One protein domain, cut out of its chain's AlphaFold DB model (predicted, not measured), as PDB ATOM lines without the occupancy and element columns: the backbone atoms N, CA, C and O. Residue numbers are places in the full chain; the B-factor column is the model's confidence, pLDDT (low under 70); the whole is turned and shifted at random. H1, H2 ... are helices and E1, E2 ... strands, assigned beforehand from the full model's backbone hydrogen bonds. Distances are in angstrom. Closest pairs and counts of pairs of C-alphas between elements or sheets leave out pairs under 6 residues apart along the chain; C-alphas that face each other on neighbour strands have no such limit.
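This is residues 78 to 151 of the 445 residues of an uncharacterized protein of Bartonella sp. AR 15-3 (UniProt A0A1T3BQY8). Two long helices, H1 and H2, stand nearly in line, end after end, and make a long rod. At its middle the link 104 to 116 folds back beside the last part of H1, and the small hairpin E1 E2 packs on the first part of H2. The printed part has 74 residues, in order H1, E1, E2, H2, mostly helix, with antiparallel strands; it is extended, radius of gyration of the C-alphas 21.0 A, spanning 78 by 17 by 13 A.

Start with H1, residues 78 to 103; it is close to but not clearly touching H2, residues 127 to 150, the closest C-alphas, of Leu 103 and Val 127, being 7.9 A apart. They run the same way at a shallow tilt of 17 degrees. In both, every O i to N i+4 pair is within hydrogen-bond range. In the hairpin of E1, residues 117 to 119, and E2, residues 122 to 124, find N 117 and O 124 within hydrogen-bond range at 2.9 A. The closest C-alphas of E1 and H2, Val 119 and Gly 133, are 6.3 A apart.

Find C-alpha 78 at (-7.797, -5.230, 4.014); from there H1 runs 37.1 A. H2 runs 34.5 A to C-alpha 150 at (-48.933, 55.567, 24.297).

Residues 78 to 91 and 138 to 151 stand free. The printed part has no cut; H1 to E1 is a long link. Residues 149 to 151 have pLDDT under 70.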
ATOM      1  N   VAL A  78      -6.920  -5.031   2.847       95.81
ATOM      2  CA  VAL A  78      -7.797  -5.230   4.014       95.81
ATOM      3  C   VAL A  78      -7.261  -4.499   5.247       95.81
ATOM      4  O   VAL A  78      -8.035  -3.835   5.941       95.81
ATOM      5  N   ASP A  79      -5.952  -4.539   5.491       93.94
ATOM      6  CA  ASP A  79      -5.315  -3.795   6.585       93.94
ATOM      7  C   ASP A  79      -5.450  -2.275   6.391       93.94
ATOM      8  O   ASP A  79      -5.767  -1.534   7.333       93.94
ATOM      9  N   GLY A  80      -5.293  -1.806   5.147       93.69
ATOM     10  CA  GLY A  80      -5.563  -0.420   4.766       93.69
ATOM     11  C   GLY A  80      -7.011  -0.012   5.056       93.69
ATOM     12  O   GLY A  80      -7.249   1.009   5.706       93.69
ATOM     13  N   LEU A  81      -7.980  -0.844   4.663       95.69
ATOM     14  CA  LEU A  81      -9.402  -0.611   4.923       95.69
ATOM     15  C   LEU A  81      -9.719  -0.584   6.426       95.69
ATOM     16  O   LEU A  81     -10.469   0.281   6.879       95.69
ATOM     17  N   SER A  82      -9.119  -1.479   7.212       94.62
ATOM     18  CA  SER A  82      -9.255  -1.516   8.676       94.62
ATOM     19  C   SER A  82      -8.747  -0.227   9.338       94.62
ATOM     20  O   SER A  82      -9.402   0.357  10.211       94.62
ATOM     21  N   THR A  83      -7.613   0.291   8.854       93.81
ATOM     22  CA  THR A  83      -7.042   1.565   9.311       93.81
ATOM     23  C   THR A  83      -7.966   2.739   8.979       93.81
ATOM     24  O   THR A  83      -8.290   3.540   9.860       93.81
ATOM     25  N   SER A  84      -8.460   2.823   7.738       95.06
ATOM     26  CA  SER A  84      -9.427   3.854   7.333       95.06
ATOM     27  C   SER A  84     -10.726   3.778   8.140       95.06
ATOM     28  O   SER A  84     -11.245   4.813   8.554       95.06
ATOM     29  N   MET A  85     -11.225   2.575   8.434       96.12
ATOM     30  CA  MET A  85     -12.432   2.377   9.243       96.12
ATOM     31  C   MET A  85     -12.252   2.890  10.678       96.12
ATOM     32  O   MET A  85     -13.141   3.545  11.222       96.12
ATOM     33  N   THR A  86     -11.079   2.666  11.275       93.94
ATOM     34  CA  THR A  86     -10.743   3.194  12.607       93.94
ATOM     35  C   THR A  86     -10.692   4.725  12.610       93.94
ATOM     36  O   THR A  86     -11.205   5.364  13.532       93.94
ATOM     37  N   ALA A  87     -10.131   5.337  11.559       94.25
ATOM     38  CA  ALA A  87     -10.122   6.791  11.407       94.25
ATOM     39  C   ALA A  87     -11.548   7.363  11.296       94.25
ATOM     40  O   ALA A  87     -11.887   8.300  12.018       94.25
ATOM     41  N   VAL A  88     -12.412   6.738  10.483       95.38
ATOM     42  CA  VAL A  88     -13.828   7.122  10.347       95.38
ATOM     43  C   VAL A  88     -14.567   7.019  11.683       95.38
ATOM     44  O   VAL A  88     -15.289   7.945  12.047       95.38
ATOM     45  N   GLN A  89     -14.367   5.949  12.461       94.81
ATOM     46  CA  GLN A  89     -14.956   5.828  13.803       94.81
ATOM     47  C   GLN A  89     -14.504   6.967  14.732       94.81
ATOM     48  O   GLN A  89     -15.319   7.536  15.468       94.81
ATOM     49  N   GLY A  90     -13.219   7.330  14.676       93.75
ATOM     50  CA  GLY A  90     -12.667   8.463  15.415       93.75
ATOM     51  C   GLY A  90     -13.315   9.793  15.029       93.75
ATOM     52  O   GLY A  90     -13.707  10.565  15.908       93.75
ATOM     53  N   ASP A  91     -13.476  10.049  13.733       95.62
ATOM     54  CA  ASP A  91     -14.084  11.279  13.225       95.62
ATOM     55  C   ASP A  91     -15.583  11.352  13.528       95.62
ATOM     56  O   ASP A  91     -16.050  12.386  14.004       95.62
ATOM     57  N   VAL A  92     -16.326  10.249  13.393       95.62
ATOM     58  CA  VAL A  92     -17.739  10.165  13.806       95.62
ATOM     59  C   VAL A  92     -17.888  10.454  15.303       95.62
ATOM     60  O   VAL A  92     -18.759  11.230  15.700       95.62
ATOM     61  N   SER A  93     -16.998   9.917  16.147       93.56
ATOM     62  CA  SER A  93     -17.002  10.201  17.589       93.56
ATOM     63  C   SER A  93     -16.706  11.675  17.895       93.56
ATOM     64  O   SER A  93     -17.365  12.274  18.750       93.56
ATOM     65  N   LYS A  94     -15.749  12.298  17.189       95.12
ATOM     66  CA  LYS A  94     -15.449  13.735  17.329       95.12
ATOM     67  C   LYS A  94     -16.619  14.605  16.874       95.12
ATOM     68  O   LYS A  94     -16.973  15.538  17.591       95.12
ATOM     69  N   ILE A  95     -17.224  14.297  15.725       95.44
ATOM     70  CA  ILE A  95     -18.396  15.006  15.195       95.44
ATOM     71  C   ILE A  95     -19.525  14.947  16.220       95.44
ATOM     72  O   ILE A  95     -20.037  15.989  16.619       95.44
ATOM     73  N   ALA A  96     -19.866  13.760  16.723       94.88
ATOM     74  CA  ALA A  96     -20.960  13.619  17.672       94.88
ATOM     75  C   ALA A  96     -20.696  14.362  18.996       94.88
ATOM     76  O   ALA A  96     -21.588  15.047  19.505       94.88
ATOM     77  N   LYS A  97     -19.464  14.307  19.527       93.88
ATOM     78  CA  LYS A  97     -19.057  15.070  20.723       93.88
ATOM     79  C   LYS A  97     -19.147  16.581  20.508       93.88
ATOM     80  O   LYS A  97     -19.702  17.281  21.352       93.88
ATOM     81  N   ASN A  98     -18.620  17.084  19.392       95.00
ATOM     82  CA  ASN A  98     -18.620  18.514  19.089       95.00
ATOM     83  C   ASN A  98     -20.039  19.038  18.862       95.00
ATOM     84  O   ASN A  98     -20.406  20.053  19.445       95.00
ATOM     85  N   THR A  99     -20.860  18.317  18.099       94.81
ATOM     86  CA  THR A  99     -22.258  18.692  17.864       94.81
ATOM     87  C   THR A  99     -23.057  18.706  19.170       94.81
ATOM     88  O   THR A  99     -23.761  19.675  19.434       94.81
ATOM     89  N   SER A 100     -22.879  17.705  20.042       93.81
ATOM     90  CA  SER A 100     -23.508  17.676  21.376       93.81
ATOM     91  C   SER A 100     -23.085  18.879  22.233       93.81
ATOM     92  O   SER A 100     -23.921  19.573  22.810       93.81
ATOM     93  N   LYS A 101     -21.780  19.184  22.266       93.75
ATOM     94  CA  LYS A 101     -21.224  20.315  23.022       93.75
ATOM     95  C   LYS A 101     -21.735  21.667  22.521       93.75
ATOM     96  O   LYS A 101     -22.049  22.526  23.339       93.75
ATOM     97  N   TYR A 102     -21.771  21.873  21.207       94.56
ATOM     98  CA  TYR A 102     -22.129  23.162  20.611       94.56
ATOM     99  C   TYR A 102     -23.634  23.410  20.567       94.56
ATOM    100  O   TYR A 102     -24.045  24.560  20.677       94.56
ATOM    101  N   LEU A 103     -24.458  22.360  20.480       94.12
ATOM    102  CA  LEU A 103     -25.887  22.499  20.756       94.12
ATOM    103  C   LEU A 103     -26.121  22.838  22.235       94.12
ATOM    104  O   LEU A 103     -26.986  23.655  22.536       94.12
ATOM    105  N   GLY A 104     -25.340  22.282  23.165       91.81
ATOM    106  CA  GLY A 104     -25.545  22.527  24.593       91.81
ATOM    107  C   GLY A 104     -26.903  21.991  25.062       91.81
ATOM    108  O   GLY A 104     -27.421  21.034  24.494       91.81
ATOM    109  N   GLY A 105     -27.475  22.557  26.130       92.00
ATOM    110  CA  GLY A 105     -28.822  22.184  26.601       92.00
ATOM    111  C   GLY A 105     -28.998  20.707  26.990       92.00
ATOM    112  O   GLY A 105     -30.123  20.227  27.038       92.00
ATOM    113  N   GLY A 106     -27.908  19.968  27.226       93.31
ATOM    114  CA  GLY A 106     -27.951  18.525  27.494       93.31
ATOM    115  C   GLY A 106     -28.065  17.625  26.253       93.31
ATOM    116  O   GLY A 106     -28.305  16.433  26.420       93.31
ATOM    117  N   ALA A 107     -27.880  18.150  25.032       95.50
ATOM    118  CA  ALA A 107     -27.900  17.337  23.813       95.50
ATOM    119  C   ALA A 107     -26.855  16.213  23.837       95.50
ATOM    120  O   ALA A 107     -25.714  16.414  24.262       95.50
ATOM    121  N   ASN A 108     -27.229  15.056  23.293       95.00
ATOM    122  CA  ASN A 108     -26.328  13.936  23.053       95.00
ATOM    123  C   ASN A 108     -26.660  13.282  21.708       95.00
ATOM    124  O   ASN A 108     -27.665  12.593  21.566       95.00
ATOM    125  N   ILE A 109     -25.795  13.500  20.721       94.88
ATOM    126  CA  ILE A 109     -26.013  13.055  19.340       94.88
ATOM    127  C   ILE A 109     -25.877  11.541  19.173       94.88
ATOM    128  O   ILE A 109     -26.572  10.979  18.332       94.88
ATOM    129  N   LEU A 110     -25.017  10.876  19.953       92.31
ATOM    130  CA  LEU A 110     -24.873   9.416  19.868       92.31
ATOM    131  C   LEU A 110     -26.102   8.701  20.439       92.31
ATOM    132  O   LEU A 110     -26.547   7.718  19.858       92.31
ATOM    133  N   ASP A 111     -26.664   9.237  21.525       92.94
ATOM    134  CA  ASP A 111     -27.824   8.645  22.207       92.94
ATOM    135  C   ASP A 111     -29.171   9.163  21.666       92.94
ATOM    136  O   ASP A 111     -30.231   8.704  22.084       92.94
ATOM    137  N   GLY A 112     -29.151  10.123  20.734       91.56
ATOM    138  CA  GLY A 112     -30.358  10.719  20.152       91.56
ATOM    139  C   GLY A 112     -31.110  11.685  21.080       91.56
ATOM    140  O   GLY A 112     -32.285  11.965  20.847       91.56
ATOM    141  N   THR A 113     -30.462  12.218  22.118       94.31
ATOM    142  CA  THR A 113     -31.066  13.158  23.077       94.31
ATOM    143  C   THR A 113     -31.036  14.592  22.542       94.31
ATOM    144  O   THR A 113     -29.968  15.134  22.246       94.31
ATOM    145  N   ALA A 114     -32.204  15.232  22.454       93.62
ATOM    146  CA  ALA A 114     -32.353  16.622  22.014       93.62
ATOM    147  C   ALA A 114     -31.867  17.647  23.074       93.62
ATOM    148  O   ALA A 114     -31.926  17.356  24.270       93.62
ATOM    149  N   PRO A 115     -31.393  18.847  22.672       95.31
ATOM    150  CA  PRO A 115     -31.067  19.932  23.604       95.31
ATOM    151  C   PRO A 115     -32.331  20.570  24.179       95.31
ATOM    152  O   PRO A 115     -33.237  20.876  23.422       95.31
ATOM    153  N   THR A 116     -32.350  20.915  25.465       95.06
ATOM    154  CA  THR A 116     -33.395  21.755  26.068       95.06
ATOM    155  C   THR A 116     -32.903  23.192  26.276       95.06
ATOM    156  O   THR A 116     -31.968  23.438  27.039       95.06
ATOM    157  N   TYR A 117     -33.559  24.162  25.632       95.50
ATOM    158  CA  TYR A 117     -33.355  25.601  25.837       95.50
ATOM    159  C   TYR A 117     -34.570  26.214  26.525       95.50
ATOM    160  O   TYR A 117     -35.690  25.995  26.077       95.50
ATOM    161  N   ARG A 118     -34.370  27.028  27.566       93.56
ATOM    162  CA  ARG A 118     -35.476  27.665  28.291       93.56
ATOM    163  C   ARG A 118     -35.558  29.160  27.993       93.56
ATOM    164  O   ARG A 118     -34.635  29.900  28.318       93.56
ATOM    165  N   VAL A 119     -36.677  29.606  27.420       94.00
ATOM    166  CA  VAL A 119     -36.954  31.017  27.087       94.00
ATOM    167  C   VAL A 119     -38.294  31.410  27.706       94.00
ATOM    168  O   VAL A 119     -39.301  30.745  27.472       94.00
ATOM    169  N   GLN A 120     -38.308  32.455  28.544       91.00
ATOM    170  CA  GLN A 120     -39.489  32.876  29.323       91.00
ATOM    171  C   GLN A 120     -40.200  31.725  30.069       91.00
ATOM    172  O   GLN A 120     -41.424  31.640  30.120       91.00
ATOM    173  N   GLY A 121     -39.427  30.797  30.641       90.94
ATOM    174  CA  GLY A 121     -39.971  29.672  31.408       90.94
ATOM    175  C   GLY A 121     -40.558  28.524  30.577       90.94
ATOM    176  O   GLY A 121     -40.998  27.548  31.174       90.94
ATOM    177  N   LYS A 122     -40.533  28.600  29.238       92.88
ATOM    178  CA  LYS A 122     -40.898  27.500  28.329       92.88
ATOM    179  C   LYS A 122     -39.652  26.807  27.784       92.88
ATOM    180  O   LYS A 122     -38.677  27.482  27.454       92.88
ATOM    181  N   ASP A 123     -39.723  25.489  27.652       95.62
ATOM    182  CA  ASP A 123     -38.641  24.647  27.143       95.62
ATOM    183  C   ASP A 123     -38.789  24.379  25.639       95.62
ATOM    184  O   ASP A 123     -39.883  24.104  25.146       95.62
ATOM    185  N   TYR A 124     -37.672  24.424  24.914       94.12
ATOM    186  CA  TYR A 124     -37.580  24.221  23.469       94.12
ATOM    187  C   TYR A 124     -36.528  23.163  23.158       94.12
ATOM    188  O   TYR A 124     -35.411  23.241  23.664       94.12
ATOM    189  N   GLN A 125     -36.880  22.198  22.305       94.38
ATOM    190  CA  GLN A 125     -36.046  21.020  22.035       94.38
ATOM    191  C   GLN A 125     -35.163  21.143  20.777       94.38
ATOM    192  O   GLN A 125     -34.550  20.182  20.319       94.38
ATOM    193  N   ASN A 126     -35.139  22.322  20.151       93.00
ATOM    194  CA  ASN A 126     -34.269  22.634  19.020       93.00
ATOM    195  C   ASN A 126     -34.010  24.145  18.933       93.00
ATOM    196  O   ASN A 126     -34.783  24.954  19.448       93.00
ATOM    197  N   VAL A 127     -32.931  24.518  18.240       93.81
ATOM    198  CA  VAL A 127     -32.465  25.908  18.123       93.81
ATOM    199  C   VAL A 127     -33.484  26.807  17.410       93.81
ATOM    200  O   VAL A 127     -33.714  27.931  17.845       93.81
ATOM    201  N   GLY A 128     -34.134  26.314  16.348       93.12
ATOM    202  CA  GLY A 128     -35.082  27.107  15.558       93.12
ATOM    203  C   GLY A 128     -36.289  27.567  16.376       93.12
ATOM    204  O   GLY A 128     -36.573  28.757  16.454       93.12
ATOM    205  N   THR A 129     -36.950  26.632  17.057       92.88
ATOM    206  CA  THR A 129     -38.107  26.939  17.916       92.88
ATOM    207  C   THR A 129     -37.725  27.775  19.137       92.88
ATOM    208  O   THR A 129     -38.501  28.644  19.529       92.88
ATOM    209  N   ALA A 130     -36.523  27.589  19.697       94.88
ATOM    210  CA  ALA A 130     -36.014  28.445  20.767       94.88
ATOM    211  C   ALA A 130     -35.854  29.900  20.300       94.88
ATOM    212  O   ALA A 130     -36.286  30.813  21.005       94.88
ATOM    213  N   PHE A 131     -35.309  30.130  19.098       95.12
ATOM    214  CA  PHE A 131     -35.218  31.474  18.520       95.12
ATOM    215  C   PHE A 131     -36.586  32.074  18.192       95.12
ATOM    216  O   PHE A 131     -36.776  33.258  18.448       95.12
ATOM    217  N   THR A 132     -37.564  31.287  17.733       93.62
ATOM    218  CA  THR A 132     -38.960  31.758  17.627       93.62
ATOM    219  C   THR A 132     -39.516  32.183  18.992       93.62
ATOM    220  O   THR A 132     -40.201  33.198  19.097       93.62
ATOM    221  N   GLY A 133     -39.187  31.454  20.063       93.12
ATOM    222  CA  GLY A 133     -39.534  31.840  21.434       93.12
ATOM    223  C   GLY A 133     -38.876  33.152  21.885       93.12
ATOM    224  O   GLY A 133     -39.517  33.972  22.547       93.12
ATOM    225  N   VAL A 134     -37.611  33.377  21.516       95.19
ATOM    226  CA  VAL A 134     -36.896  34.642  21.765       95.19
ATOM    227  C   VAL A 134     -37.529  35.790  20.980       95.19
ATOM    228  O   VAL A 134     -37.785  36.840  21.559       95.19
ATOM    229  N   ASP A 135     -37.829  35.588  19.702       94.50
ATOM    230  CA  ASP A 135     -38.456  36.588  18.833       94.50
ATOM    231  C   ASP A 135     -39.834  37.026  19.356       94.50
ATOM    232  O   ASP A 135     -40.103  38.221  19.497       94.50
ATOM    233  N   GLY A 136     -40.667  36.071  19.784       92.62
ATOM    234  CA  GLY A 136     -41.933  36.374  20.455       92.62
ATOM    235  C   GLY A 136     -41.731  37.166  21.751       92.62
ATOM    236  O   GLY A 136     -42.430  38.141  22.004       92.62
ATOM    237  N   SER A 137     -40.707  36.817  22.537       93.38
ATOM    238  CA  SER A 137     -40.361  37.549  23.764       93.38
ATOM    239  C   SER A 137     -39.940  38.992  23.497       93.38
ATOM    240  O   SER A 137     -40.328  39.903  24.226       93.38
ATOM    241  N   ILE A 138     -39.143  39.203  22.451       94.12
ATOM    242  CA  ILE A 138     -38.712  40.528  22.008       94.12
ATOM    243  C   ILE A 138     -39.917  41.327  21.500       94.12
ATOM    244  O   ILE A 138     -40.077  42.487  21.871       94.12
ATOM    245  N   THR A 139     -40.806  40.700  20.729       91.75
ATOM    246  CA  THR A 139     -42.059  41.304  20.249       91.75
ATOM    247  C   THR A 139     -42.964  41.737  21.404       91.75
ATOM    248  O   THR A 139     -43.494  42.852  21.390       91.75
ATOM    249  N   ASP A 140     -43.093  40.913  22.446       89.38
ATOM    250  CA  ASP A 140     -43.850  41.254  23.654       89.38
ATOM    251  C   ASP A 140     -43.235  42.456  24.384       89.38
ATOM    252  O   ASP A 140     -43.956  43.354  24.827       89.38
ATOM    253  N   ILE A 141     -41.902  42.502  24.499       90.62
ATOM    254  CA  ILE A 141     -41.183  43.641  25.086       90.62
ATOM    255  C   ILE A 141     -41.438  44.910  24.265       90.62
ATOM    256  O   ILE A 141     -41.812  45.930  24.845       90.62
ATOM    257  N   TYR A 142     -41.303  44.854  22.935       88.00
ATOM    258  CA  TYR A 142     -41.587  45.992  22.054       88.00
ATOM    259  C   TYR A 142     -43.027  46.483  22.198       88.00
ATOM    260  O   TYR A 142     -43.253  47.685  22.323       88.00
ATOM    261  N   SER A 143     -43.990  45.564  22.252       85.94
ATOM    262  CA  SER A 143     -45.407  45.898  22.421       85.94
ATOM    263  C   SER A 143     -45.674  46.567  23.771       85.94
ATOM    264  O   SER A 143     -46.364  47.585  23.835       85.94
ATOM    265  N   LYS A 144     -45.076  46.057  24.857       87.38
ATOM    266  CA  LYS A 144     -45.172  46.674  26.189       87.38
ATOM    267  C   LYS A 144     -44.546  48.068  26.215       87.38
ATOM    268  O   LYS A 144     -45.180  48.993  26.714       87.38
ATOM    269  N   ILE A 145     -43.360  48.255  25.639       86.00
ATOM    270  CA  ILE A 145     -42.707  49.572  25.557       86.00
ATOM    271  C   ILE A 145     -43.551  50.553  24.733       86.00
ATOM    272  O   ILE A 145     -43.767  51.684  25.165       86.00
ATOM    273  N   ALA A 146     -44.089  50.119  23.591       78.12
ATOM    274  CA  ALA A 146     -44.977  50.937  22.769       78.12
ATOM    275  C   ALA A 146     -46.251  51.347  23.530       78.12
ATOM    276  O   ALA A 146     -46.677  52.497  23.446       78.12
ATOM    277  N   SER A 147     -46.820  50.443  24.336       72.94
ATOM    278  CA  SER A 147     -47.983  50.754  25.177       72.94
ATOM    279  C   SER A 147     -47.669  51.754  26.298       72.94
ATOM    280  O   SER A 147     -48.491  52.619  26.585       72.94
ATOM    281  N   VAL A 148     -46.464  51.701  26.881       75.00
ATOM    282  CA  VAL A 148     -46.004  52.683  27.880       75.00
ATOM    283  C   VAL A 148     -45.835  54.064  27.246       75.00
ATOM    284  O   VAL A 148     -46.247  55.056  27.836       75.00
ATOM    285  N   ALA A 149     -45.297  54.136  26.027       66.50
ATOM    286  CA  ALA A 149     -45.191  55.394  25.289       66.50
ATOM    287  C   ALA A 149     -46.569  55.983  24.921       66.50
ATOM    288  O   ALA A 149     -46.729  57.200  24.920       66.50
ATOM    289  N   GLY A 150     -47.570  55.138  24.640       64.31
ATOM    290  CA  GLY A 150     -48.933  55.567  24.297       64.31
ATOM    291  C   GLY A 150     -49.852  55.895  25.483       64.31
ATOM    292  O   GLY A 150     -50.931  56.449  25.263       64.31
ATOM    293  N   GLY A 151     -49.450  55.537  26.707       67.38
ATOM    294  CA  GLY A 151     -50.195  55.751  27.954       67.38
ATOM    295  C   GLY A 151     -49.549  56.768  28.897       67.38
ATOM    296  O   GLY A 151     -49.798  56.722  30.102       67.38
TER     297      GLY A 151